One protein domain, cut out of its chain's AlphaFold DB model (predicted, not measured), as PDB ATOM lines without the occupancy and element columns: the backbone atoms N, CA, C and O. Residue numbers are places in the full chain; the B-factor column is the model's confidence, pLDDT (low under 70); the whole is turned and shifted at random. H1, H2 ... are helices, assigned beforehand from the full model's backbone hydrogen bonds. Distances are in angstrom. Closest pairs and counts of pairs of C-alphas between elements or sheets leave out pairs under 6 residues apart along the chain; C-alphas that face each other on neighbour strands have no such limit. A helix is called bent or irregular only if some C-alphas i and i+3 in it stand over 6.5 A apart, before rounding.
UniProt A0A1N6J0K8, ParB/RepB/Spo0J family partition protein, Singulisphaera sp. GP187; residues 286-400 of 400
ATOM      1  N   THR A 286      54.964 -41.765 -26.664       87.38
ATOM      2  CA  THR A 286      53.577 -42.014 -26.263       87.38
ATOM      3  C   THR A 286      52.698 -40.784 -26.518       87.38
ATOM      4  O   THR A 286      53.182 -39.654 -26.628       87.38
ATOM      5  N   ASP A 287      51.385 -40.979 -26.633       86.25
ATOM      6  CA  ASP A 287      50.432 -39.875 -26.823       86.25
ATOM      7  C   ASP A 287      50.500 -38.837 -25.696       86.25
ATOM      8  O   ASP A 287      50.441 -37.636 -25.957       86.25
ATOM      9  N   GLY A 288      50.714 -39.280 -24.455       86.00
ATOM     10  CA  GLY A 288      50.881 -38.388 -23.309       86.00
ATOM     11  C   GLY A 288      52.135 -37.514 -23.411       86.00
ATOM     12  O   GLY A 288      52.058 -36.301 -23.225       86.00
ATOM     13  N   GLU A 289      53.276 -38.108 -23.762       87.62
ATOM     14  CA  GLU A 289      54.548 -37.387 -23.921       87.62
ATOM     15  C   GLU A 289      54.502 -36.398 -25.088       87.62
ATOM     16  O   GLU A 289      55.002 -35.275 -24.983       87.62
ATOM     17  N   TRP A 290      53.848 -36.782 -26.184       91.00
ATOM     18  CA  TRP A 290      53.678 -35.924 -27.349       91.00
ATOM     19  C   TRP A 290      52.812 -34.700 -27.045       91.00
ATOM     20  O   TRP A 290      53.187 -33.567 -27.366       91.00
ATOM     21  N   LEU A 291      51.676 -34.903 -26.370       90.56
ATOM     22  CA  LEU A 291      50.810 -33.804 -25.952       90.56
ATOM     23  C   LEU A 291      51.519 -32.885 -24.954       90.56
ATOM     24  O   LEU A 291      51.414 -31.663 -25.072       90.56
ATOM     25  N   ALA A 292      52.280 -33.436 -24.009       89.06
ATOM     26  CA  ALA A 292      53.058 -32.631 -23.075       89.06
ATOM     27  C   ALA A 292      54.095 -31.763 -23.809       89.06
ATOM     28  O   ALA A 292      54.173 -30.558 -23.567       89.06
ATOM     29  N   LYS A 293      54.834 -32.355 -24.757       89.06
ATOM     30  CA  LYS A 293      55.909 -31.684 -25.497       89.06
ATOM     31  C   LYS A 293      55.409 -30.582 -26.428       89.06
ATOM     32  O   LYS A 293      55.994 -29.503 -26.457       89.06
ATOM     33  N   TYR A 294      54.364 -30.845 -27.212       88.19
ATOM     34  CA  TYR A 294      53.951 -29.934 -28.287       88.19
ATOM     35  C   TYR A 294      52.670 -29.152 -27.999       88.19
ATOM     36  O   TYR A 294      52.412 -28.136 -28.644       88.19
ATOM     37  N   CYS A 295      51.846 -29.622 -27.065       91.25
ATOM     38  CA  CYS A 295      50.512 -29.085 -26.812       91.25
ATOM     39  C   CYS A 295      50.362 -28.470 -25.407       91.25
ATOM     40  O   CYS A 295      49.367 -27.788 -25.162       91.25
ATOM     41  N   GLY A 296      51.332 -28.658 -24.504       88.38
ATOM     42  CA  GLY A 296      51.252 -28.239 -23.101       88.38
ATOM     43  C   GLY A 296      51.017 -26.740 -22.893       88.38
ATOM     44  O   GLY A 296      50.101 -26.363 -22.164       88.38
ATOM     45  N   GLU A 297      51.777 -25.881 -23.577       88.88
ATOM     46  CA  GLU A 297      51.678 -24.420 -23.418       88.88
ATOM     47  C   GLU A 297      50.284 -23.893 -23.798       88.88
ATOM     48  O   GLU A 297      49.660 -23.149 -23.043       88.88
ATOM     49  N   LYS A 298      49.755 -24.322 -24.951       88.69
ATOM     50  CA  LYS A 298      48.421 -23.910 -25.411       88.69
ATOM     51  C   LYS A 298      47.319 -24.478 -24.531       88.69
ATOM     52  O   LYS A 298      46.369 -23.762 -24.226       88.69
ATOM     53  N   ALA A 299      47.450 -25.730 -24.098       89.44
ATOM     54  CA  ALA A 299      46.470 -26.364 -23.227       89.44
ATOM     55  C   ALA A 299      46.344 -25.648 -21.872       89.44
ATOM     56  O   ALA A 299      45.230 -25.498 -21.378       89.44
ATOM     57  N   ALA A 300      47.449 -25.141 -21.315       90.62
ATOM     58  CA  ALA A 300      47.444 -24.375 -20.067       90.62
ATOM     59  C   ALA A 300      46.679 -23.040 -20.166       90.62
ATOM     60  O   ALA A 300      46.201 -22.522 -19.160       90.62
ATOM     61  N   MET A 301      46.531 -22.489 -21.375       88.50
ATOM     62  CA  MET A 301      45.780 -21.254 -21.630       88.50
ATOM     63  C   MET A 301      44.274 -21.491 -21.845       88.50
ATOM     64  O   MET A 301      43.526 -20.536 -22.062       88.50
ATOM     65  N   LEU A 302      43.812 -22.747 -21.820       90.19
ATOM     66  CA  LEU A 302      42.413 -23.116 -22.035       90.19
ATOM     67  C   LEU A 302      41.728 -23.463 -20.714       90.19
ATOM     68  O   LEU A 302      42.257 -24.214 -19.901       90.19
ATOM     69  N   LYS A 303      40.480 -23.007 -20.543       88.00
ATOM     70  CA  LYS A 303      39.639 -23.399 -19.397       88.00
ATOM     71  C   LYS A 303      39.361 -24.907 -19.377       88.00
ATOM     72  O   LYS A 303      39.262 -25.505 -18.312       88.00
ATOM     73  N   SER A 304      39.209 -25.520 -20.553       87.50
ATOM     74  CA  SER A 304      39.014 -26.963 -20.707       87.50
ATOM     75  C   SER A 304      39.813 -27.482 -21.910       87.50
ATOM     76  O   SER A 304      39.385 -27.296 -23.051       87.50
ATOM     77  N   PRO A 305      40.967 -28.142 -21.693       90.56
ATOM     78  CA  PRO A 305      41.832 -28.600 -22.780       90.56
ATOM     79  C   PRO A 305      41.385 -29.928 -23.414       90.56
ATOM     80  O   PRO A 305      41.979 -30.362 -24.395       90.56
ATOM     81  N   ALA A 306      40.330 -30.580 -22.911       89.25
ATOM     82  CA  ALA A 306      39.916 -31.913 -23.363       89.25
ATOM     83  C   ALA A 306      39.642 -31.990 -24.879       89.25
ATOM     84  O   ALA A 306      40.103 -32.910 -25.549       89.25
ATOM     85  N   LYS A 307      38.939 -30.992 -25.434       89.50
ATOM     86  CA  LYS A 307      38.667 -30.914 -26.882       89.50
ATOM     87  C   LYS A 307      39.937 -30.667 -27.692       89.50
ATOM     88  O   LYS A 307      40.136 -31.291 -28.726       89.50
ATOM     89  N   TYR A 308      40.808 -29.804 -27.174       92.94
ATOM     90  CA  TYR A 308      42.086 -29.491 -27.801       92.94
ATOM     91  C   TYR A 308      42.973 -30.733 -27.911       92.94
ATOM     92  O   TYR A 308      43.517 -30.998 -28.978       92.94
ATOM     93  N   TYR A 309      43.061 -31.541 -26.851       93.50
ATOM     94  CA  TYR A 309      43.811 -32.794 -26.882       93.50
ATOM     95  C   TYR A 309      43.201 -33.834 -27.824       93.50
ATOM     96  O   TYR A 309      43.944 -34.463 -28.573       93.50
ATOM     97  N   ALA A 310      41.872 -33.981 -27.848       91.62
ATOM     98  CA  ALA A 310      41.205 -34.885 -28.785       91.62
ATOM     99  C   ALA A 310      41.512 -34.520 -30.250       91.62
ATOM    100  O   ALA A 310      41.896 -35.384 -31.040       91.62
ATOM    101  N   ASP A 311      41.428 -33.232 -30.594       93.06
ATOM    102  CA  ASP A 311      41.737 -32.747 -31.940       93.06
ATOM    103  C   ASP A 311      43.235 -32.854 -32.268       93.06
ATOM    104  O   ASP A 311      43.599 -33.172 -33.401       93.06
ATOM    105  N   ALA A 312      44.120 -32.609 -31.296       92.81
ATOM    106  CA  ALA A 312      45.565 -32.715 -31.482       92.81
ATOM    107  C   ALA A 312      46.009 -34.168 -31.724       92.81
ATOM    108  O   ALA A 312      46.832 -34.423 -32.605       92.81
ATOM    109  N   LEU A 313      45.417 -35.131 -31.009       92.81
ATOM    110  CA  LEU A 313      45.646 -36.555 -31.255       92.81
ATOM    111  C   LEU A 313      45.092 -36.984 -32.612       92.81
ATOM    112  O   LEU A 313      45.785 -37.668 -33.363       92.81
ATOM    113  N   LEU A 314      43.892 -36.526 -32.982       92.12
ATOM    114  CA  LEU A 314      43.355 -36.784 -34.315       92.12
ATOM    115  C   LEU A 314      44.290 -36.233 -35.400       92.12
ATOM    116  O   LEU A 314      44.583 -36.937 -36.364       92.12
ATOM    117  N   PHE A 315      44.810 -35.011 -35.224       91.56
ATOM    118  CA  PHE A 315      45.787 -34.405 -36.130       91.56
ATOM    119  C   PHE A 315      47.044 -35.271 -36.295       91.56
ATOM    120  O   PHE A 315      47.559 -35.352 -37.416       91.56
ATOM    121  N   ARG A 316      47.522 -35.885 -35.204       89.75
ATOM    122  CA  ARG A 316      48.692 -36.774 -35.176       89.75
ATOM    123  C   ARG A 316      48.411 -38.091 -35.901       89.75
ATOM    124  O   ARG A 316      49.145 -38.443 -36.819       89.75
ATOM    125  N   VAL A 317      47.312 -38.769 -35.563       89.25
ATOM    126  CA  VAL A 317      46.934 -40.073 -36.143       89.25
ATOM    127  C   VAL A 317      46.721 -39.982 -37.654       89.25
ATOM    128  O   VAL A 317      47.131 -40.866 -38.400       89.25
ATOM    129  N   VAL A 318      46.114 -38.895 -38.138       88.38
ATOM    130  CA  VAL A 318      45.830 -38.726 -39.574       88.38
ATOM    131  C   VAL A 318      46.969 -38.060 -40.346       88.38
ATOM    132  O   VAL A 318      46.763 -37.682 -41.500       88.38
ATOM    133  N   CYS A 319      48.155 -37.883 -39.752       83.75
ATOM    134  CA  CYS A 319      49.250 -37.127 -40.363       83.75
ATOM    135  C   CYS A 319      49.632 -37.674 -41.750       83.75
ATOM    136  O   CYS A 319      49.615 -36.921 -42.730       83.75
ATOM    137  N   ASP A 320      49.849 -38.987 -41.863       79.06
ATOM    138  CA  ASP A 320      50.231 -39.647 -43.118       79.06
ATOM    139  C   ASP A 320      49.117 -39.570 -44.172       79.06
ATOM    140  O   ASP A 320      49.353 -39.200 -45.327       79.06
ATOM    141  N   ALA A 321      47.870 -39.841 -43.768       85.56
ATOM    142  CA  ALA A 321      46.705 -39.762 -44.648       85.56
ATOM    143  C   ALA A 321      46.470 -38.329 -45.161       85.56
ATOM    144  O   ALA A 321      46.236 -38.118 -46.357       85.56
ATOM    145  N   ARG A 322      46.599 -37.324 -44.285       87.56
ATOM    146  CA  ARG A 322      46.506 -35.898 -44.630       87.56
ATOM    147  C   ARG A 322      47.640 -35.487 -45.565       87.56
ATOM    148  O   ARG A 322      47.387 -34.773 -46.535       87.56
ATOM    149  N   HIS A 323      48.869 -35.947 -45.322       81.69
ATOM    150  CA  HIS A 323      50.016 -35.671 -46.188       81.69
ATOM    151  C   HIS A 323      49.811 -36.250 -47.594       81.69
ATOM    152  O   HIS A 323      49.951 -35.535 -48.592       81.69
ATOM    153  N   ALA A 324      49.400 -37.516 -47.688       81.69
ATOM    154  CA  ALA A 324      49.098 -38.172 -48.956       81.69
ATOM    155  C   ALA A 324      47.978 -37.444 -49.721       81.69
ATOM    156  O   ALA A 324      48.097 -37.199 -50.927       81.69
ATOM    157  N   PHE A 325      46.914 -37.040 -49.020       86.94
ATOM    158  CA  PHE A 325      45.817 -36.275 -49.607       86.94
ATOM    159  C   PHE A 325      46.268 -34.883 -50.079       86.94
ATOM    160  O   PHE A 325      45.958 -34.503 -51.212       86.94
ATOM    161  N   ARG A 326      47.065 -34.147 -49.287       86.25
ATOM    162  CA  ARG A 326      47.654 -32.843 -49.666       86.25
ATOM    163  C   ARG A 326      48.501 -32.974 -50.931       86.25
ATOM    164  O   ARG A 326      48.330 -32.189 -51.859       86.25
ATOM    165  N   CYS A 327      49.367 -33.983 -51.015       80.50
ATOM    166  CA  CYS A 327      50.231 -34.205 -52.179       80.50
ATOM    167  C   CYS A 327      49.440 -34.455 -53.475       80.50
ATOM    168  O   CYS A 327      49.825 -33.946 -54.529       80.50
ATOM    169  N   LYS A 328      48.317 -35.179 -53.400       83.69
ATOM    170  CA  LYS A 328      47.452 -35.460 -54.560       83.69
ATOM    171  C   LYS A 328      46.564 -34.275 -54.950       83.69
ATOM    172  O   LYS A 328      46.375 -34.018 -56.134       83.69
ATOM    173  N   SER A 329      46.031 -33.546 -53.970       83.25
ATOM    174  CA  SER A 329      44.999 -32.521 -54.196       83.25
ATOM    175  C   SER A 329      45.541 -31.100 -54.392       83.25
ATOM    176  O   SER A 329      44.872 -30.288 -55.031       83.25
ATOM    177  N   LYS A 330      46.762 -30.786 -53.926       83.00
ATOM    178  CA  LYS A 330      47.318 -29.414 -53.916       83.00
ATOM    179  C   LYS A 330      47.261 -28.708 -55.273       83.00
ATOM    180  O   LYS A 330      46.902 -27.536 -55.330       83.00
ATOM    181  N   LYS A 331      47.603 -29.399 -56.368       81.69
ATOM    182  CA  LYS A 331      47.573 -28.804 -57.718       81.69
ATOM    183  C   LYS A 331      46.147 -28.479 -58.161       81.69
ATOM    184  O   LYS A 331      45.913 -27.394 -58.676       81.69
ATOM    185  N   SER A 332      45.203 -29.387 -57.923       81.88
ATOM    186  CA  SER A 332      43.798 -29.195 -58.281       81.88
ATOM    187  C   SER A 332      43.176 -28.037 -57.501       81.88
ATOM    188  O   SER A 332      42.570 -27.160 -58.108       81.88
ATOM    189  N   ILE A 333      43.413 -27.967 -56.184       83.12
ATOM    190  CA  ILE A 333      42.927 -26.879 -55.315       83.12
ATOM    191  C   ILE A 333      43.452 -25.517 -55.798       83.12
ATOM    192  O   ILE A 333      42.681 -24.559 -55.888       83.12
ATOM    193  N   ALA A 334      44.740 -25.443 -56.162       81.00
ATOM    194  CA  ALA A 334      45.376 -24.230 -56.677       81.00
ATOM    195  C   ALA A 334      44.795 -23.773 -58.024       81.00
ATOM    196  O   ALA A 334      44.569 -22.584 -58.235       81.00
ATOM    197  N   THR A 335      44.541 -24.712 -58.938       80.12
ATOM    198  CA  THR A 335      43.950 -24.413 -60.249       80.12
ATOM    199  C   THR A 335      42.514 -23.914 -60.111       80.12
ATOM    200  O   THR A 335      42.158 -22.929 -60.751       80.12
ATOM    201  N   THR A 336      41.707 -24.527 -59.239       78.81
ATOM    202  CA  THR A 336      40.318 -24.104 -59.003       78.81
ATOM    203  C   THR A 336      40.231 -22.686 -58.438       78.81
ATOM    204  O   THR A 336      39.334 -21.950 -58.827       78.81
ATOM    205  N   LYS A 337      41.189 -22.258 -57.600       74.31
ATOM    206  CA  LYS A 337      41.238 -20.883 -57.067       74.31
ATOM    207  C   LYS A 337      41.436 -19.814 -58.157       74.31
ATOM    208  O   LYS A 337      40.994 -18.683 -57.986       74.31
ATOM    209  N   LYS A 338      42.101 -20.145 -59.275       63.41
ATOM    210  CA  LYS A 338      42.357 -19.186 -60.370       63.41
ATOM    211  C   LYS A 338      41.082 -18.765 -61.106       63.41
ATOM    212  O   LYS A 338      41.043 -17.664 -61.647       63.41
ATOM    213  N   GLY A 339      40.040 -19.597 -61.099       60.66
ATOM    214  CA  GLY A 339      38.689 -19.140 -61.412       60.66
ATOM    215  C   GLY A 339      38.150 -18.443 -60.169       60.66
ATOM    216  O   GLY A 339      37.926 -19.116 -59.176       60.66
ATOM    217  N   SER A 340      37.993 -17.116 -60.195       60.66
ATOM    218  CA  SER A 340      37.740 -16.214 -59.042       60.66
ATOM    219  C   SER A 340      36.563 -16.543 -58.093       60.66
ATOM    220  O   SER A 340      36.266 -15.751 -57.204       60.66
ATOM    221  N   VAL A 341      35.882 -17.682 -58.229       70.06
ATOM    222  CA  VAL A 341      34.753 -18.094 -57.389       70.06
ATOM    223  C   VAL A 341      35.114 -19.374 -56.629       70.06
ATOM    224  O   VAL A 341      35.081 -20.473 -57.182       70.06
ATOM    225  N   THR A 342      35.449 -19.250 -55.342       79.50
ATOM    226  CA  THR A 342      35.641 -20.396 -54.436       79.50
ATOM    227  C   THR A 342      34.384 -20.632 -53.592       79.50
ATOM    228  O   THR A 342      33.803 -19.711 -53.027       79.50
ATOM    229  N   GLY A 343      33.934 -21.888 -53.514       84.69
ATOM    230  CA  GLY A 343      32.754 -22.288 -52.733       84.69
ATOM    231  C   GLY A 343      33.086 -22.836 -51.339       84.69
ATOM    232  O   GLY A 343      34.248 -23.072 -51.000       84.69
ATOM    233  N   ALA A 344      32.050 -23.128 -50.544       85.81
ATOM    234  CA  ALA A 344      32.184 -23.688 -49.190       85.81
ATOM    235  C   ALA A 344      33.011 -24.988 -49.149       85.81
ATOM    236  O   ALA A 344      33.847 -25.167 -48.263       85.81
ATOM    237  N   PHE A 345      32.838 -25.864 -50.146       88.44
ATOM    238  CA  PHE A 345      33.604 -27.107 -50.257       88.44
ATOM    239  C   PHE A 345      35.102 -26.856 -50.483       88.44
ATOM    240  O   PHE A 345      35.935 -27.496 -49.845       88.44
ATOM    241  N   TRP A 346      35.458 -25.884 -51.332       89.50
ATOM    242  CA  TRP A 346      36.860 -25.523 -51.567       89.50
ATOM    243  C   TRP A 346      37.515 -25.031 -50.273       89.50
ATOM    244  O   TRP A 346      38.602 -25.490 -49.932       89.50
ATOM    245  N   ASN A 347      36.829 -24.172 -49.512       85.06
ATOM    246  CA  ASN A 347      37.328 -23.671 -48.230       85.06
ATOM    247  C   ASN A 347      37.541 -24.799 -47.214       85.06
ATOM    248  O   ASN A 347      38.567 -24.815 -46.532       85.06
ATOM    249  N   LEU A 348      36.615 -25.761 -47.137       86.38
ATOM    250  CA  LEU A 348      36.735 -26.924 -46.257       86.38
ATOM    251  C   LEU A 348      37.965 -27.771 -46.612       86.38
ATOM    252  O   LEU A 348      38.791 -28.065 -45.747       86.38
ATOM    253  N   VAL A 349      38.108 -28.121 -47.892       87.44
ATOM    254  CA  VAL A 349      39.224 -28.938 -48.385       87.44
ATOM    255  C   VAL A 349      40.552 -28.204 -48.206       87.44
ATOM    256  O   VAL A 349      41.506 -28.792 -47.699       87.44
ATOM    257  N   ASN A 350      40.610 -26.918 -48.563       86.88
ATOM    258  CA  ASN A 350      41.808 -26.099 -48.410       86.88
ATOM    259  C   ASN A 350      42.231 -26.009 -46.940       86.88
ATOM    260  O   ASN A 350      43.397 -26.233 -46.618       86.88
ATOM    261  N   ARG A 351      41.284 -25.760 -46.028       87.50
ATOM    262  CA  ARG A 351      41.539 -25.691 -44.584       87.50
ATOM    263  C   ARG A 351      42.037 -27.025 -44.025       87.50
ATOM    264  O   ARG A 351      42.949 -27.028 -43.207       87.50
ATOM    265  N   PHE A 352      41.508 -28.153 -44.503       87.25
ATOM    266  CA  PHE A 352      41.968 -29.482 -44.094       87.25
ATOM    267  C   PHE A 352      43.410 -29.782 -44.531       87.25
ATOM    268  O   PHE A 352      44.173 -30.371 -43.769       87.25
ATOM    269  N   VAL A 353      43.820 -29.369 -45.736       84.56
ATOM    270  CA  VAL A 353      45.188 -29.633 -46.231       84.56
ATOM    271  C   VAL A 353      46.232 -28.626 -45.751       84.56
ATOM    272  O   VAL A 353      47.427 -28.913 -45.837       84.56
ATOM    273  N   SER A 354      45.801 -27.452 -45.287       85.62
ATOM    274  CA  SER A 354      46.671 -26.354 -44.840       85.62
ATOM    275  C   SER A 354      46.696 -26.165 -43.324       85.62
ATOM    276  O   SER A 354      47.396 -25.276 -42.848       85.62
ATOM    277  N   VAL A 355      45.957 -26.974 -42.556       90.44
ATOM    278  CA  VAL A 355      45.960 -26.902 -41.089       90.44
ATOM    279  C   VAL A 355      47.377 -27.097 -40.542       90.44
ATOM    280  O   VAL A 355      48.064 -28.062 -40.884       90.44
ATOM    281  N   SER A 356      47.815 -26.155 -39.709       89.81
ATOM    282  CA  SER A 356      49.135 -26.171 -39.089       89.81
ATOM    283  C   SER A 356      49.184 -27.144 -37.914       89.81
ATOM    284  O   SER A 356      48.153 -27.598 -37.409       89.81
ATOM    285  N   HIS A 357      50.399 -27.412 -37.443       91.56
ATOM    286  CA  HIS A 357      50.634 -28.212 -36.248       91.56
ATOM    287  C   HIS A 357      49.865 -27.653 -35.024       91.56
ATOM    288  O   HIS A 357      49.783 -26.427 -34.892       91.56
ATOM    289  N   PRO A 358      49.325 -28.496 -34.113       91.75
ATOM    290  CA  PRO A 358      48.577 -28.058 -32.926       91.75
ATOM    291  C   PRO A 358      49.287 -27.026 -32.048       91.75
ATOM    292  O   PRO A 358      48.658 -26.078 -31.587       91.75
ATOM    293  N   LYS A 359      50.616 -27.135 -31.918       89.81
ATOM    294  CA  LYS A 359      51.478 -26.130 -31.259       89.81
ATOM    295  C   LYS A 359      51.239 -24.687 -31.745       89.81
ATOM    296  O   LYS A 359      51.379 -23.738 -30.978       89.81
ATOM    297  N   ASP A 360      50.855 -24.534 -33.013       90.38
ATOM    298  CA  ASP A 360      50.660 -23.251 -33.688       90.38
ATOM    299  C   ASP A 360      49.186 -22.815 -33.732       90.38
ATOM    300  O   ASP A 360      48.869 -21.765 -34.299       90.38
ATOM    301  N   TRP A 361      48.264 -23.600 -33.163       92.69
ATOM    302  CA  TRP A 361      46.861 -23.206 -33.070       92.69
ATOM    303  C   TRP A 361      46.697 -21.990 -32.156       92.69
ATOM    304  O   TRP A 361      47.473 -21.732 -31.233       92.69
ATOM    305  N   LEU A 362      45.673 -21.197 -32.454       90.62
ATOM    306  CA  LEU A 362      45.459 -19.904 -31.821       90.62
ATOM    307  C   LEU A 362      44.478 -20.046 -30.669       90.62
ATOM    308  O   LEU A 362      43.454 -20.708 -30.799       90.62
ATOM    309  N   ILE A 363      44.737 -19.355 -29.564       92.31
ATOM    310  CA  ILE A 363      43.709 -19.160 -28.543       92.31
ATOM    311  C   ILE A 363      42.628 -18.255 -29.131       92.31
ATOM    312  O   ILE A 363      42.921 -17.293 -29.844       92.31
ATOM    313  N   CYS A 364      41.364 -18.587 -28.876       90.44
ATOM    314  CA  CYS A 364      40.254 -17.818 -29.415       90.44
ATOM    315  C   CYS A 364      40.332 -16.370 -28.897       90.44
ATOM    316  O   CYS A 364      40.309 -16.168 -27.682       90.44
ATOM    317  N   PRO A 365      40.382 -15.356 -29.778       87.69
ATOM    318  CA  PRO A 365      40.551 -13.967 -29.356       87.69
ATOM    319  C   PRO A 365      39.303 -13.398 -28.667       87.69
ATOM    320  O   PRO A 365      39.416 -12.445 -27.905       87.69
ATOM    321  N   GLU A 366      38.123 -13.974 -28.915       86.56
ATOM    322  CA  GLU A 366      36.861 -13.494 -28.338       86.56
ATOM    323  C   GLU A 366      36.662 -13.977 -26.906       86.56
ATOM    324  O   GLU A 366      36.433 -13.170 -26.012       86.56
ATOM    325  N   CYS A 367      36.779 -15.286 -26.669       88.75
ATOM    326  CA  CYS A 367      36.590 -15.855 -25.334       88.75
ATOM    327  C   CYS A 367      37.900 -16.034 -24.556       88.75
ATOM    328  O   CYS A 367      37.871 -16.541 -23.440       88.75
ATOM    329  N   LYS A 368      39.054 -15.675 -25.138       88.56
ATOM    330  CA  LYS A 368      40.388 -15.783 -24.518       88.56
ATOM    331  C   LYS A 368      40.666 -17.163 -23.897       88.56
ATOM    332  O   LYS A 368      41.214 -17.253 -22.807       88.56
ATOM    333  N   GLY A 369      40.239 -18.239 -24.565       86.44
ATOM    334  CA  GLY A 369      40.440 -19.614 -24.083       86.44
ATOM    335  C   GLY A 369      39.358 -20.153 -23.142       86.44
ATOM    336  O   GLY A 369      39.414 -21.322 -22.762       86.44
ATOM    337  N   GLN A 370      38.341 -19.355 -22.798       86.75
ATOM    338  CA  GLN A 370      37.260 -19.788 -21.904       86.75
ATOM    339  C   GLN A 370      36.269 -20.743 -22.580       86.75
ATOM    340  O   GLN A 370      35.707 -21.611 -21.924       86.75
ATOM    341  N   GLY A 371      36.042 -20.589 -23.887       83.69
ATOM    342  CA  GLY A 371      35.017 -21.340 -24.625       83.69
ATOM    343  C   GLY A 371      33.585 -20.828 -24.413       83.69
ATOM    344  O   GLY A 371      32.695 -21.177 -25.187       83.69
ATOM    345  N   ASP A 372      33.368 -19.941 -23.448       86.94
ATOM    346  CA  ASP A 372      32.066 -19.355 -23.140       86.94
ATOM    347  C   ASP A 372      31.802 -18.085 -23.968       86.94
ATOM    348  O   ASP A 372      32.720 -17.472 -24.523       86.94
ATOM    349  N   HIS A 373      30.532 -17.707 -24.104       84.38
ATOM    350  CA  HIS A 373      30.136 -16.493 -24.810       84.38
ATOM    351  C   HIS A 373      30.690 -15.240 -24.102       84.38
ATOM    352  O   HIS A 373      30.450 -15.069 -22.909       84.38
ATOM    353  N   PRO A 374      31.383 -14.324 -24.805       77.12
ATOM    354  CA  PRO A 374      32.135 -13.236 -24.166       77.12
ATOM    355  C   PRO A 374      31.267 -12.208 -23.423       77.12
ATOM    356  O   PRO A 374      31.752 -11.545 -22.513       77.12
ATOM    357  N   SER A 375      29.996 -12.062 -23.808       78.31
ATOM    358  CA  SER A 375      29.052 -11.101 -23.213       78.31
ATOM    359  C   SER A 375      27.974 -11.726 -22.321       78.31
ATOM    360  O   SER A 375      27.082 -11.011 -21.869       78.31
ATOM    361  N   VAL A 376      28.018 -13.040 -22.077       77.56
ATOM    362  CA  VAL A 376      27.027 -13.731 -21.237       77.56
ATOM    363  C   VAL A 376      27.747 -14.326 -20.027       77.56
ATOM    364  O   VAL A 376      28.805 -14.933 -20.198       77.56
ATOM    365  N   PRO A 377      27.211 -14.175 -18.803       72.00
ATOM    366  CA  PRO A 377      27.820 -14.778 -17.629       72.00
ATOM    367  C   PRO A 377      27.939 -16.310 -17.784       72.00
ATOM    368  O   PRO A 377      27.033 -16.945 -18.335       72.00
ATOM    369  N   PRO A 378      29.014 -16.934 -17.257       63.31
ATOM    370  CA  PRO A 378      29.290 -18.369 -17.422       63.31
ATOM    371  C   PRO A 378      28.169 -19.307 -16.945       63.31
ATOM    372  O   PRO A 378      28.126 -20.469 -17.343       63.31
ATOM    373  N   SER A 379      27.251 -18.817 -16.106       63.19
ATOM    374  CA  SER A 379      26.106 -19.567 -15.577       63.19
ATOM    375  C   SER A 379      25.082 -19.980 -16.640       63.19
ATOM    376  O   SER A 379      24.318 -20.911 -16.405       63.19
ATOM    377  N   ALA A 380      25.062 -19.325 -17.806       67.88
ATOM    378  CA  ALA A 380      24.076 -19.585 -18.856       67.88
ATOM    379  C   ALA A 380      24.479 -20.701 -19.845       67.88
ATOM    380  O   ALA A 380      23.716 -20.998 -20.761       67.88
ATOM    381  N   ALA A 381      25.673 -21.297 -19.700       72.12
ATOM    382  CA  ALA A 381      26.199 -22.365 -20.568       72.12
ATOM    383  C   ALA A 381      26.165 -22.058 -22.087       72.12
ATOM    384  O   ALA A 381      26.113 -22.963 -22.926       72.12
ATOM    385  N   VAL A 382      26.216 -20.775 -22.459       84.38
ATOM    386  CA  VAL A 382      26.228 -20.340 -23.861       84.38
ATOM    387  C   VAL A 382      27.654 -20.417 -24.402       84.38
ATOM    388  O   VAL A 382      28.573 -19.798 -23.867       84.38
ATOM    389  N   LYS A 383      27.844 -21.173 -25.488       87.56
ATOM    390  CA  LYS A 383      29.153 -21.371 -26.128       87.56
ATOM    391  C   LYS A 383      29.581 -20.129 -26.911       87.56
ATOM    392  O   LYS A 383      28.759 -19.449 -27.519       87.56
ATOM    393  N   CYS A 384      30.887 -19.883 -26.968       86.44
ATOM    394  CA  CYS A 384      31.468 -18.861 -27.834       86.44
ATOM    395  C   CYS A 384      31.109 -19.138 -29.308       86.44
ATOM    396  O   CYS A 384      31.381 -20.245 -29.785       86.44
ATOM    397  N   PRO A 385      30.569 -18.157 -30.054       86.00
ATOM    398  CA  PRO A 385      30.140 -18.353 -31.441       86.00
ATOM    399  C   PRO A 385      31.314 -18.582 -32.402       86.00
ATOM    400  O   PRO A 385      31.151 -19.224 -33.433       86.00
ATOM    401  N   LYS A 386      32.515 -18.102 -32.057       85.69
ATOM    402  CA  LYS A 386      33.700 -18.188 -32.918       85.69
ATOM    403  C   LYS A 386      34.473 -19.496 -32.806       85.69
ATOM    404  O   LYS A 386      34.971 -19.995 -33.807       85.69
ATOM    405  N   CYS A 387      34.604 -20.044 -31.598       86.25
ATOM    406  CA  CYS A 387      35.298 -21.321 -31.367       86.25
ATOM    407  C   CYS A 387      34.351 -22.476 -31.020       86.25
ATOM    408  O   CYS A 387      34.818 -23.559 -30.679       86.25
ATOM    409  N   PHE A 388      33.034 -22.239 -31.029       87.25
ATOM    410  CA  PHE A 388      31.992 -23.219 -30.695       87.25
ATOM    411  C   PHE A 388      32.226 -23.943 -29.353       87.25
ATOM    412  O   PHE A 388      31.889 -25.117 -29.168       87.25
ATOM    413  N   GLY A 389      32.821 -23.237 -28.389       84.12
ATOM    414  CA  GLY A 389      33.150 -23.777 -27.069       84.12
ATOM    415  C   GLY A 389      34.395 -24.658 -27.003       84.12
ATOM    416  O   GLY A 389      34.484 -25.486 -26.098       84.12
ATOM    417  N   GLY A 390      35.317 -24.537 -27.962       85.06
ATOM    418  CA  GLY A 390      36.649 -25.150 -27.903       85.06
ATOM    419  C   GLY A 390      37.698 -24.292 -27.188       85.06
ATOM    420  O   GLY A 390      38.624 -24.825 -26.597       85.06
ATOM    421  N   GLY A 391      37.562 -22.964 -27.217       88.75
ATOM    422  CA  GLY A 391      38.541 -22.027 -26.644       88.75
ATOM    423  C   GLY A 391      39.768 -21.760 -27.532       88.75
ATOM    424  O   GLY A 391      40.504 -20.811 -27.275       88.75
ATOM    425  N   TYR A 392      39.949 -22.506 -28.623       92.81
ATOM    426  CA  TYR A 392      41.015 -22.333 -29.618       92.81
ATOM    427  C   TYR A 392      40.452 -22.279 -31.045       92.81
ATOM    428  O   TYR A 392      39.276 -22.551 -31.289       92.81
ATOM    429  N   LEU A 393      41.303 -21.893 -31.993       89.94
ATOM    430  CA  LEU A 393      41.049 -21.843 -33.424       89.94
ATOM    431  C   LEU A 393      42.206 -22.513 -34.161       89.94
ATOM    432  O   LEU A 393      43.377 -22.261 -33.873       89.94
ATOM    433  N   LEU A 394      41.867 -23.325 -35.159       90.69
ATOM    434  CA  LEU A 394      42.858 -23.912 -36.054       90.69
ATOM    435  C   LEU A 394      43.532 -22.805 -36.863       90.69
ATOM    436  O   LEU A 394      42.846 -22.006 -37.513       90.69
ATOM    437  N   LYS A 395      44.862 -22.791 -36.841       87.25
ATOM    438  CA  LYS A 395      45.666 -21.975 -37.742       87.25
ATOM    439  C   LYS A 395      45.906 -22.766 -39.024       87.25
ATOM    440  O   LYS A 395      46.110 -23.978 -38.995       87.25
ATOM    441  N   THR A 396      45.836 -22.083 -40.153       82.50
ATOM    442  CA  THR A 396      46.223 -22.630 -41.451       82.50
ATOM    443  C   THR A 396      47.481 -21.918 -41.912       82.50
ATOM    444  O   THR A 396      47.599 -20.708 -41.722       82.50
ATOM    445  N   GLU A 397      48.423 -22.649 -42.500       70.94
ATOM    446  CA  GLU A 397      49.523 -22.038 -43.242       70.94
ATOM    447  C   GLU A 397      48.921 -21.157 -44.343       70.94
ATOM    448  O   GLU A 397      48.090 -21.626 -45.125       70.94
ATOM    449  N   GLU A 398      49.318 -19.885 -44.419       53.34
ATOM    450  CA  GLU A 398      48.993 -19.048 -45.575       53.34
ATOM    451  C   GLU A 398      49.783 -19.557 -46.786       53.34
ATOM    452  O   GLU A 398      50.892 -19.119 -47.072       53.34
ATOM    453  N   TYR A 399      49.218 -20.548 -47.477       38.38
ATOM    454  CA  TYR A 399      49.612 -20.959 -48.819       38.38
ATOM    455  C   TYR A 399      48.401 -21.484 -49.589       38.38
ATOM    456  O   TYR A 399      48.012 -22.644 -49.446       38.38
ATOM    457  N   LEU A 400      47.854 -20.598 -50.420       40.34
ATOM    458  CA  LEU A 400      47.364 -20.748 -51.800       40.34
ATOM    459  C   LEU A 400      46.554 -19.507 -52.116       40.34
ATOM    460  O   LEU A 400      45.655 -19.192 -51.307       40.34
TER     461      LEU A 400
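Overview. This is residues 286 to 400 of the 400 residues of the protein "ParB/RepB/Spo0J family partition protein" of Singulisphaera sp. GP187 (UniProt A0A1N6J0K8). The model is a flat body in which H2 and the bent helix H3 follow each other along a curved rim, with H1 folded back on H2 at one end of the rim and H4 folded back on H3 at the other. From H4 a long stretch with no named element, residues 355 to 400, runs back to the H1 and H2 end, makes a wide excursion there, and returns to finish near H3b. The printed part has 115 residues with four named helices, in the order H1, H2, H3, H4, and no named strand; under half of its residues, 57, are in named elements, and the class is all helix. It is only just loose, close to compact, with a radius of gyration of the C-alphas of 16.2 A and spans of 48 by 37 by 18 A.

Along the chain. Find C-alpha 287 at (50.432, -39.875, -26.823); from there H1 runs to residue 300 over 17.2 A. It is irregular: C-alphas 294 and 297 are 7.7 A apart. Next comes H2, residues 306 to 317, 16.7 A long. H3, residues 319 to 338, was assigned as one helix by its hydrogen bonds but is bent, with C-alphas 328 and 331 7.4 A apart. Its arms are H3a, residues 319 to 328, 14.4 A, and H3b, residues 331 to 338, 11.3 A. H4, residues 344 to 354, covers 15.4 A and ends at C-alpha 354, (46.671, -26.354, -44.840).

Arrangement. Begin with H1 and H2, a helical hairpin: they touch, opposite ways at a steep tilt of 45 degrees, closest at the C-alphas of Ala 299 and Tyr 308, 7.1 A. H2 touches H1 with residues 308 to 313 alone. H2 and H3a meet only through their link. H3a and H3b stand at a steep tilt of 61 degrees. H4 touches H3a, opposite ways at a steep tilt of 61 degrees, the closest C-alphas being those of Arg 326 and Val 353, 5.3 A. H3b and H4 are close but not clearly touching, with the C-alphas of Ile 333 and Asn 350 closest at 7.0 A. H1 and H4 are apart. Every O i to N i+4 pair is within hydrogen-bond range in H2, H3a and H4; in H1 it is 7 of 10 and in H3b 3 of 4. Residues 362 to 363 pair antiparallel with residues 392 to 393.

Size, cuts and confidence. Look at Thr 335 and Ser 379, whose C-alphas are the two farthest apart, 48.3 A. The printed part has no cut, ends at the chain's last residue, Leu 400, and its links between helices are tight. The mean pLDDT of the printed part is 84.1; residues 338 to 340, 378 to 380 and 398 to 400 are under 70.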